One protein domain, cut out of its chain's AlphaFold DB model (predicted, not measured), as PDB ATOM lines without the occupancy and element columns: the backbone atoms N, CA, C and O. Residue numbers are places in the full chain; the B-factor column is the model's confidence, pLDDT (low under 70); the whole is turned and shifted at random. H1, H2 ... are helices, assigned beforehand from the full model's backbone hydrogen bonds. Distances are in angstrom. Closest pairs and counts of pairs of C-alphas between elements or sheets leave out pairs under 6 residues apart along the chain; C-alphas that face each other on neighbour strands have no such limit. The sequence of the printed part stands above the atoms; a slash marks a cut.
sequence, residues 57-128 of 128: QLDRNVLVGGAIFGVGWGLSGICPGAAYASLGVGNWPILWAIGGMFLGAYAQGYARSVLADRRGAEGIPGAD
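What this domain is: This is residues 57 to 128 of the 128 residues of the protein "YeeE/YedE family protein" of Halobellus sp. MBLA0160 (UniProt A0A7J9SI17). A long helix, H3, makes the long axis of a lopsided hairpin shape; the shorter H1 runs back alongside its first part with a gap between them, and the short H2 sits at the turn end. The last part of H3 sticks out with the tail after it, residues 109 to 128. The printed part has 72 residues with three named helices, in the order H1, H2, H3, and no named strand: the class is all helix. It is extended, with a radius of gyration of the C-alphas of 17.8 A, and a rod spanning 65 by 23 by 18 A.

How they stand to each other: H1, residues 60 to 76, is followed by a tight link of 3 residues to H2, residues 80 to 88. H1 and H2 are apart, but only just, their closest C-alphas being 8.3 A apart. A tight link of 5 residues joins H2 to H3, residues 94 to 121. H2 and H3 form a helical hairpin and run opposite ways at a steep tilt of 45 degrees. They touch, H3 with residues 94 to 98 alone; the closest C-alphas, those of Ala 83 and Ile 94, are 6.2 A apart. H1 and H3 are near each other, with 6 pairs of C-alphas within 10 A. In H1, H2 and H3 every O i to N i+4 pair is within hydrogen-bond range.

Where its parts are: H1 begins at C-alpha 60 (-7.690, -30.267, -4.848) and is 24.2 A long. H2 is 13.0 A long. H3, 41.1 A long, ends at C-alpha 121 (-5.739, -6.837, -2.965).

The domain as a whole: The C-alphas of Val 89 and Asp 128, the two farthest apart, are 64.8 A apart. Residues 57 to 64 also stand free. The printed part has no cut and no long link between its helices. Its mean pLDDT is 81.8; residues 120 to 128 are under 70.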
ATOM      1  N   GLN A  57     -17.427 -29.442  -8.331       81.94
ATOM      2  CA  GLN A  57     -16.282 -29.963  -9.080       81.94
ATOM      3  C   GLN A  57     -15.280 -30.608  -8.113       81.94
ATOM      4  O   GLN A  57     -15.050 -30.084  -7.015       81.94
ATOM      5  N   LEU A  58     -14.709 -31.747  -8.513       84.12
ATOM      6  CA  LEU A  58     -13.650 -32.406  -7.756       84.12
ATOM      7  C   LEU A  58     -12.358 -31.600  -7.923       84.12
ATOM      8  O   LEU A  58     -11.625 -31.757  -8.890       84.12
ATOM      9  N   ASP A  59     -12.122 -30.702  -6.976       88.75
ATOM     10  CA  ASP A  59     -10.935 -29.853  -6.916       88.75
ATOM     11  C   ASP A  59      -9.991 -30.345  -5.802       88.75
ATOM     12  O   ASP A  59     -10.409 -31.028  -4.860       88.75
ATOM     13  N   ARG A  60      -8.715 -29.956  -5.856       87.56
ATOM     14  CA  ARG A  60      -7.690 -30.267  -4.848       87.56
ATOM     15  C   ARG A  60      -8.139 -29.893  -3.435       87.56
ATOM     16  O   ARG A  60      -7.869 -30.625  -2.487       87.56
ATOM     17  N   ASN A  61      -8.894 -28.804  -3.301       86.88
ATOM     18  CA  ASN A  61      -9.491 -28.376  -2.036       86.88
ATOM     19  C   ASN A  61     -10.479 -29.402  -1.453       86.88
ATOM     20  O   ASN A  61     -10.568 -29.541  -0.234       86.88
ATOM     21  N   VAL A  62     -11.228 -30.108  -2.307       87.38
ATOM     22  CA  VAL A  62     -12.168 -31.160  -1.890       87.38
ATOM     23  C   VAL A  62     -11.398 -32.387  -1.421       87.38
ATOM     24  O   VAL A  62     -11.733 -32.944  -0.381       87.38
ATOM     25  N   LEU A  63     -10.337 -32.767  -2.136       90.56
ATOM     26  CA  LEU A  63      -9.519 -33.922  -1.775       90.56
ATOM     27  C   LEU A  63      -8.782 -33.706  -0.445       90.56
ATOM     28  O   LEU A  63      -8.872 -34.538   0.453       90.56
ATOM     29  N   VAL A  64      -8.110 -32.560  -0.290       91.75
ATOM     30  CA  VAL A  64      -7.376 -32.215   0.940       91.75
ATOM     31  C   VAL A  64      -8.336 -32.057   2.119       91.75
ATOM     32  O   VAL A  64      -8.105 -32.629   3.183       91.75
ATOM     33  N   GLY A  65      -9.443 -31.329   1.932       88.81
ATOM     34  CA  GLY A  65     -10.450 -31.156   2.980       88.81
ATOM     35  C   GLY A  65     -11.113 -32.475   3.381       88.81
ATOM     36  O   GLY A  65     -11.292 -32.727   4.568       88.81
ATOM     37  N   GLY A  66     -11.421 -33.335   2.407       89.06
ATOM     38  CA  GLY A  66     -11.991 -34.661   2.641       89.06
ATOM     39  C   GLY A  66     -11.046 -35.582   3.410       89.06
ATOM     40  O   GLY A  66     -11.489 -36.256   4.336       89.06
ATOM     41  N   ALA A  67      -9.748 -35.563   3.093       91.25
ATOM     42  CA  ALA A  67      -8.743 -36.338   3.819       91.25
ATOM     43  C   ALA A  67      -8.615 -35.882   5.282       91.25
ATOM     44  O   ALA A  67      -8.698 -36.706   6.188       91.25
ATOM     45  N   ILE A  68      -8.485 -34.571   5.525       90.88
ATOM     46  CA  ILE A  68      -8.396 -34.013   6.888       90.88
ATOM     47  C   ILE A  68      -9.664 -34.335   7.686       90.88
ATOM     48  O   ILE A  68      -9.586 -34.776   8.832       90.88
ATOM     49  N   PHE A  69     -10.834 -34.152   7.069       88.25
ATOM     50  CA  PHE A  69     -12.117 -34.464   7.689       88.25
ATOM     51  C   PHE A  69     -12.246 -35.957   8.022       88.25
ATOM     52  O   PHE A  69     -12.650 -36.301   9.130       88.25
ATOM     53  N   GLY A  70     -11.857 -36.840   7.098       85.25
ATOM     54  CA  GLY A  70     -11.874 -38.289   7.300       85.25
ATOM     55  C   GLY A  70     -10.933 -38.746   8.417       85.25
ATOM     56  O   GLY A  70     -11.332 -39.548   9.256       85.25
ATOM     57  N   VAL A  71      -9.720 -38.189   8.487       88.12
ATOM     58  CA  VAL A  71      -8.770 -38.472   9.577       88.12
ATOM     59  C   VAL A  71      -9.329 -38.002  10.922       88.12
ATOM     60  O   VAL A  71      -9.307 -38.761  11.886       88.12
ATOM     61  N   GLY A  72      -9.885 -36.788  10.993       86.06
ATOM     62  CA  GLY A  72     -10.495 -36.268  12.222       86.06
ATOM     63  C   GLY A  72     -11.691 -37.100  12.696       86.06
ATOM     64  O   GLY A  72     -11.818 -37.398  13.885       86.06
ATOM     65  N   TRP A  73     -12.538 -37.541  11.765       82.06
ATOM     66  CA  TRP A  73     -13.611 -38.493  12.045       82.06
ATOM     67  C   TRP A  73     -13.036 -39.804  12.605       82.06
ATOM     68  O   TRP A  73     -13.497 -40.277  13.641       82.06
ATOM     69  N   GLY A  74     -11.999 -40.364  11.966       79.81
ATOM     70  CA  GLY A  74     -11.392 -41.646  12.354       79.81
ATOM     71  C   GLY A  74     -10.768 -41.615  13.743       79.81
ATOM     72  O   GLY A  74     -10.971 -42.533  14.529       79.81
ATOM     73  N   LEU A  75     -10.070 -40.524  14.060       81.75
ATOM     74  CA  LEU A  75      -9.436 -40.318  15.363       81.75
ATOM     75  C   LEU A  75     -10.454 -40.079  16.482       81.75
ATOM     76  O   LEU A  75     -10.239 -40.522  17.605       81.75
ATOM     77  N   SER A  76     -11.545 -39.367  16.193       80.25
ATOM     78  CA  SER A  76     -12.575 -39.078  17.198       80.25
ATOM     79  C   SER A  76     -13.554 -40.232  17.409       80.25
ATOM     80  O   SER A  76     -14.218 -40.269  18.441       80.25
ATOM     81  N   GLY A  77     -13.683 -41.150  16.443       75.56
ATOM     82  CA  GLY A  77     -14.670 -42.233  16.479       75.56
ATOM     83  C   GLY A  77     -16.121 -41.736  16.466       75.56
ATOM     84  O   GLY A  77     -17.042 -42.496  16.771       75.56
ATOM     85  N   ILE A  78     -16.341 -40.457  16.141       76.38
ATOM     86  CA  ILE A  78     -17.646 -39.799  16.187       76.38
ATOM     87  C   ILE A  78     -18.007 -39.328  14.785       76.38
ATOM     88  O   ILE A  78     -17.339 -38.474  14.200       76.38
ATOM     89  N   CYS A  79     -19.134 -39.823  14.270       80.31
ATOM     90  CA  CYS A  79     -19.713 -39.270  13.055       80.31
ATOM     91  C   CYS A  79     -20.594 -38.060  13.361       80.31
ATOM     92  O   CYS A  79     -21.315 -38.075  14.359       80.31
ATOM     93  N   PRO A  80     -20.602 -37.026  12.500       78.44
ATOM     94  CA  PRO A  80     -21.421 -35.837  12.726       78.44
ATOM     95  C   PRO A  80     -22.905 -36.198  12.883       78.44
ATOM     96  O   PRO A  80     -23.564 -35.702  13.788       78.44
ATOM     97  N   GLY A  81     -23.419 -37.144  12.087       78.50
ATOM     98  CA  GLY A  81     -24.804 -37.616  12.197       78.50
ATOM     99  C   GLY A  81     -25.133 -38.259  13.551       78.50
ATOM    100  O   GLY A  81     -26.152 -37.934  14.159       78.50
ATOM    101  N   ALA A  82     -24.257 -39.129  14.063       76.94
ATOM    102  CA  ALA A  82     -24.432 -39.748  15.375       76.94
ATOM    103  C   ALA A  82     -24.187 -38.755  16.509       76.94
ATOM    104  O   ALA A  82     -24.796 -38.907  17.564       76.94
ATOM    105  N   ALA A  83     -23.354 -37.730  16.304       82.31
ATOM    106  CA  ALA A  83     -23.170 -36.663  17.276       82.31
ATOM    107  C   ALA A  83     -24.494 -35.923  17.519       82.31
ATOM    108  O   ALA A  83     -24.926 -35.792  18.664       82.31
ATOM    109  N   TYR A  84     -25.192 -35.537  16.444       83.44
ATOM    110  CA  TYR A  84     -26.513 -34.909  16.542       83.44
ATOM    111  C   TYR A  84     -27.561 -35.843  17.161       83.44
ATOM    112  O   TYR A  84     -28.314 -35.423  18.038       83.44
ATOM    113  N   ALA A  85     -27.590 -37.119  16.766       84.38
ATOM    114  CA  ALA A  85     -28.512 -38.091  17.355       84.38
ATOM    115  C   ALA A  85     -28.238 -38.322  18.855       84.38
ATOM    116  O   ALA A  85     -29.174 -38.383  19.648       84.38
ATOM    117  N   SER A  86     -26.966 -38.400  19.258       81.00
ATOM    118  CA  SER A  86     -26.552 -38.603  20.657       81.00
ATOM    119  C   SER A  86     -26.921 -37.418  21.543       81.00
ATOM    120  O   SER A  86     -27.275 -37.617  22.706       81.00
ATOM    121  N   LEU A  87     -26.902 -36.200  20.994       84.69
ATOM    122  CA  LEU A  87     -27.398 -35.018  21.692       84.69
ATOM    123  C   LEU A  87     -28.897 -35.150  22.017       84.69
ATOM    124  O   LEU A  87     -29.306 -34.842  23.131       84.69
ATOM    125  N   GLY A  88     -29.698 -35.688  21.087       84.00
ATOM    126  CA  GLY A  88     -31.128 -35.957  21.302       84.00
ATOM    127  C   GLY A  88     -31.421 -37.026  22.364       84.00
ATOM    128  O   GLY A  88     -32.494 -37.018  22.959       84.00
ATOM    129  N   VAL A  89     -30.462 -37.912  22.645       84.00
ATOM    130  CA  VAL A  89     -30.549 -38.944  23.698       84.00
ATOM    131  C   VAL A  89     -30.051 -38.416  25.060       84.00
ATOM    132  O   VAL A  89     -30.099 -39.128  26.058       84.00
ATOM    133  N   GLY A  90     -29.600 -37.157  25.139       84.88
ATOM    134  CA  GLY A  90     -29.140 -36.526  26.383       84.88
ATOM    135  C   GLY A  90     -27.660 -36.757  26.713       84.88
ATOM    136  O   GLY A  90     -27.240 -36.542  27.849       84.88
ATOM    137  N   ASN A  91     -26.845 -37.183  25.741       81.44
ATOM    138  CA  ASN A  91     -25.405 -37.364  25.933       81.44
ATOM    139  C   ASN A  91     -24.670 -36.012  25.891       81.44
ATOM    140  O   ASN A  91     -24.126 -35.621  24.861       81.44
ATOM    141  N   TRP A  92     -24.644 -35.297  27.016       84.56
ATOM    142  CA  TRP A  92     -23.992 -33.986  27.119       84.56
ATOM    143  C   TRP A  92     -22.500 -33.936  26.751       84.56
ATOM    144  O   TRP A  92     -22.101 -32.961  26.109       84.56
ATOM    145  N   PRO A  93     -21.670 -34.950  27.064       84.25
ATOM    146  CA  PRO A  93     -20.279 -35.004  26.611       84.25
ATOM    147  C   PRO A  93     -20.080 -34.819  25.099       84.25
ATOM    148  O   PRO A  93     -19.040 -34.307  24.682       84.25
ATOM    149  N   ILE A  94     -21.074 -35.165  24.269       84.56
ATOM    150  CA  ILE A  94     -20.993 -35.008  22.809       84.56
ATOM    151  C   ILE A  94     -20.872 -33.540  22.371       84.56
ATOM    152  O   ILE A  94     -20.371 -33.259  21.280       84.56
ATOM    153  N   LEU A  95     -21.286 -32.591  23.220       86.31
ATOM    154  CA  LEU A  95     -21.190 -31.161  22.933       86.31
ATOM    155  C   LEU A  95     -19.751 -30.703  22.705       86.31
ATOM    156  O   LEU A  95     -19.538 -29.803  21.898       86.31
ATOM    157  N   TRP A  96     -18.767 -31.327  23.355       88.06
ATOM    158  CA  TRP A  96     -17.357 -31.008  23.124       88.06
ATOM    159  C   TRP A  96     -16.923 -31.364  21.703       88.06
ATOM    160  O   TRP A  96     -16.262 -30.566  21.039       88.06
ATOM    161  N   ALA A  97     -17.358 -32.523  21.204       85.19
ATOM    162  CA  ALA A  97     -17.085 -32.943  19.834       85.19
ATOM    163  C   ALA A  97     -17.790 -32.027  18.824       85.19
ATOM    164  O   ALA A  97     -17.169 -31.559  17.870       85.19
ATOM    165  N   ILE A  98     -19.066 -31.710  19.065       88.62
ATOM    166  CA  ILE A  98     -19.839 -30.793  18.217       88.62
ATOM    167  C   ILE A  98     -19.198 -29.397  18.211       88.62
ATOM    168  O   ILE A  98     -18.986 -28.819  17.145       88.62
ATOM    169  N   GLY A  99     -18.828 -28.872  19.381       91.19
ATOM    170  CA  GLY A  99     -18.149 -27.585  19.524       91.19
ATOM    171  C   GLY A  99     -16.823 -27.546  18.766       91.19
ATOM    172  O   GLY A  99     -16.578 -26.605  18.013       91.19
ATOM    173  N   GLY A 100     -16.013 -28.604  18.875       89.44
ATOM    174  CA  GLY A 100     -14.776 -28.754  18.108       89.44
ATOM    175  C   GLY A 100     -15.006 -28.769  16.592       89.44
ATOM    176  O   GLY A 100     -14.285 -28.091  15.857       89.44
ATOM    177  N   MET A 101     -16.046 -29.465  16.114       88.38
ATOM    178  CA  MET A 101     -16.420 -29.475  14.693       88.38
ATOM    179  C   MET A 101     -16.793 -28.072  14.190       88.38
ATOM    180  O   MET A 101     -16.301 -27.646  13.143       88.38
ATOM    181  N   PHE A 102     -17.625 -27.336  14.936       90.88
ATOM    182  CA  PHE A 102     -18.019 -25.975  14.563       90.88
ATOM    183  C   PHE A 102     -16.847 -24.997  14.610       90.88
ATOM    184  O   PHE A 102     -16.703 -24.183  13.698       90.88
ATOM    185  N   LEU A 103     -15.986 -25.104  15.622       93.62
ATOM    186  CA  LEU A 103     -14.798 -24.267  15.732       93.62
ATOM    187  C   LEU A 103     -13.845 -24.502  14.555       93.62
ATOM    188  O   LEU A 103     -13.388 -23.541  13.941       93.62
ATOM    189  N   GLY A 104     -13.603 -25.763  14.185       89.50
ATOM    190  CA  GLY A 104     -12.790 -26.109  13.018       89.50
ATOM    191  C   GLY A 104     -13.385 -25.585  11.707       89.50
ATOM    192  O   GLY A 104     -12.669 -24.997  10.893       89.50
ATOM    193  N   ALA A 105     -14.700 -25.731  11.517       89.25
ATOM    194  CA  ALA A 105     -15.395 -25.216  10.338       89.25
ATOM    195  C   ALA A 105     -15.324 -23.682  10.250       89.25
ATOM    196  O   ALA A 105     -15.054 -23.134   9.177       89.25
ATOM    197  N   TYR A 106     -15.515 -22.992  11.378       93.38
ATOM    198  CA  TYR A 106     -15.436 -21.536  11.457       93.38
ATOM    199  C   TYR A 106     -14.011 -21.030  11.221       93.38
ATOM    200  O   TYR A 106     -13.810 -20.154  10.382       93.38
ATOM    201  N   ALA A 107     -13.012 -21.624  11.880       93.06
ATOM    202  CA  ALA A 107     -11.605 -21.272  11.702       93.06
ATOM    203  C   ALA A 107     -11.155 -21.469  10.250       93.06
ATOM    204  O   ALA A 107     -10.510 -20.596   9.667       93.06
ATOM    205  N   GLN A 108     -11.559 -22.578   9.623       90.25
ATOM    206  CA  GLN A 108     -11.303 -22.809   8.207       90.25
ATOM    207  C   GLN A 108     -11.990 -21.731   7.355       90.25
ATOM    208  O   GLN A 108     -11.364 -21.198   6.432       90.25
ATOM    209  N   GLY A 109     -13.264 -21.427   7.619       88.69
ATOM    210  CA  GLY A 109     -14.026 -20.401   6.901       88.69
ATOM    211  C   GLY A 109     -13.362 -19.027   6.973       88.69
ATOM    212  O   GLY A 109     -13.148 -18.403   5.935       88.69
ATOM    213  N   TYR A 110     -12.946 -18.628   8.173       91.25
ATOM    214  CA  TYR A 110     -12.226 -17.385   8.432       91.25
ATOM    215  C   TYR A 110     -10.866 -17.340   7.725       91.25
ATOM    216  O   TYR A 110     -10.542 -16.368   7.045       91.25
ATOM    217  N   ALA A 111     -10.079 -18.417   7.799       89.25
ATOM    218  CA  ALA A 111      -8.812 -18.489   7.080       89.25
ATOM    219  C   ALA A 111      -9.023 -18.298   5.567       89.25
ATOM    220  O   ALA A 111      -8.329 -17.500   4.938       89.25
ATOM    221  N   ARG A 112     -10.030 -18.963   4.978       86.75
ATOM    222  CA  ARG A 112     -10.344 -18.791   3.550       86.75
ATOM    223  C   ARG A 112     -10.816 -17.383   3.203       86.75
ATOM    224  O   ARG A 112     -10.433 -16.910   2.138       86.75
ATOM    225  N   SER A 113     -11.615 -16.728   4.046       87.06
ATOM    226  CA  SER A 113     -12.053 -15.354   3.768       87.06
ATOM    227  C   SER A 113     -10.879 -14.381   3.782       87.06
ATOM    228  O   SER A 113     -10.763 -13.577   2.866       87.06
ATOM    229  N   VAL A 114      -9.951 -14.515   4.735       86.38
ATOM    230  CA  VAL A 114      -8.746 -13.669   4.802       86.38
ATOM    231  C   VAL A 114      -7.819 -13.908   3.603       86.38
ATOM    232  O   VAL A 114      -7.308 -12.961   3.010       86.38
ATOM    233  N   LEU A 115      -7.607 -15.168   3.210       82.50
ATOM    234  CA  LEU A 115      -6.804 -15.514   2.029       82.50
ATOM    235  C   LEU A 115      -7.439 -15.025   0.715       82.50
ATOM    236  O   LEU A 115      -6.712 -14.675  -0.213       82.50
ATOM    237  N   ALA A 116      -8.771 -15.008   0.624       82.94
ATOM    238  CA  ALA A 116      -9.479 -14.455  -0.529       82.94
ATOM    239  C   ALA A 116      -9.317 -12.929  -0.614       82.94
ATOM    240  O   ALA A 116      -9.056 -12.413  -1.697       82.94
ATOM    241  N   ASP A 117      -9.390 -12.241   0.526       82.75
ATOM    242  CA  ASP A 117      -9.243 -10.785   0.623       82.75
ATOM    243  C   ASP A 117      -7.838 -10.324   0.190       82.75
ATOM    244  O   ASP A 117      -7.685  -9.412  -0.622       82.75
ATOM    245  N   ARG A 118      -6.790 -11.044   0.621       76.12
ATOM    246  CA  ARG A 118      -5.396 -10.769   0.216       76.12
ATOM    247  C   ARG A 118      -5.151 -10.952  -1.282       76.12
ATOM    248  O   ARG A 118      -4.503 -10.120  -1.905       76.12
ATOM    249  N   ARG A 119      -5.718 -12.004  -1.883       73.94
ATOM    250  CA  ARG A 119      -5.628 -12.234  -3.337       73.94
ATOM    251  C   ARG A 119      -6.388 -11.189  -4.150       73.94
ATOM    252  O   ARG A 119      -5.977 -10.895  -5.266       73.94
ATOM    253  N   GLY A 120      -7.480 -10.649  -3.608       68.69
ATOM    254  CA  GLY A 120      -8.195  -9.523  -4.208       68.69
ATOM    255  C   GLY A 120      -7.374  -8.232  -4.182       68.69
ATOM    256  O   GLY A 120      -7.384  -7.491  -5.158       68.69
ATOM    257  N   ALA A 121      -6.614  -8.002  -3.107       63.50
ATOM    258  CA  ALA A 121      -5.739  -6.837  -2.965       63.50
ATOM    259  C   ALA A 121      -4.475  -6.898  -3.850       63.50
ATOM    260  O   ALA A 121      -4.038  -5.869  -4.356       63.50
ATOM    261  N   GLU A 122      -3.903  -8.085  -4.080       63.25
ATOM    262  CA  GLU A 122      -2.742  -8.285  -4.975       63.25
ATOM    263  C   GLU A 122      -3.120  -8.351  -6.474       63.25
ATOM    264  O   GLU A 122      -2.245  -8.341  -7.336       63.25
ATOM    265  N   GLY A 123      -4.416  -8.413  -6.807       56.41
ATOM    266  CA  GLY A 123      -4.935  -8.597  -8.169       56.41
ATOM    267  C   GLY A 123      -5.041  -7.340  -9.043       56.41
ATOM    268  O   GLY A 123      -5.628  -7.432 -10.120       56.41
ATOM    269  N   ILE A 124      -4.496  -6.192  -8.626       59.59
ATOM    270  CA  ILE A 124      -4.421  -4.976  -9.457       59.59
ATOM    271  C   ILE A 124      -2.954  -4.690  -9.828       59.59
ATOM    272  O   ILE A 124      -2.288  -3.918  -9.137       59.59
ATOM    273  N   PRO A 125      -2.410  -5.275 -10.910       54.84
ATOM    274  CA  PRO A 125      -1.339  -4.637 -11.659       54.84
ATOM    275  C   PRO A 125      -1.940  -3.537 -12.549       54.84
ATOM    276  O   PRO A 125      -3.004  -3.733 -13.135       54.84
ATOM    277  N   GLY A 126      -1.255  -2.393 -12.604       53.41
ATOM    278  CA  GLY A 126      -1.640  -1.151 -13.280       53.41
ATOM    279  C   GLY A 126      -2.476  -1.306 -14.551       53.41
ATOM    280  O   GLY A 126      -2.100  -1.997 -15.499       53.41
ATOM    281  N   ALA A 127      -3.621  -0.628 -14.540       45.53
ATOM    282  CA  ALA A 127      -4.301  -0.172 -15.735       45.53
ATOM    283  C   ALA A 127      -3.860   1.279 -15.965       45.53
ATOM    284  O   ALA A 127      -4.588   2.215 -15.632       45.53
ATOM    285  N   ASP A 128      -2.652   1.430 -16.491       42.22
ATOM    286  CA  ASP A 128      -2.096   2.665 -17.031       42.22
ATOM    287  C   ASP A 128      -1.100   2.325 -18.147       42.22
ATOM    288  O   ASP A 128      -0.205   1.477 -17.925       42.22
TER     289      ASP A 128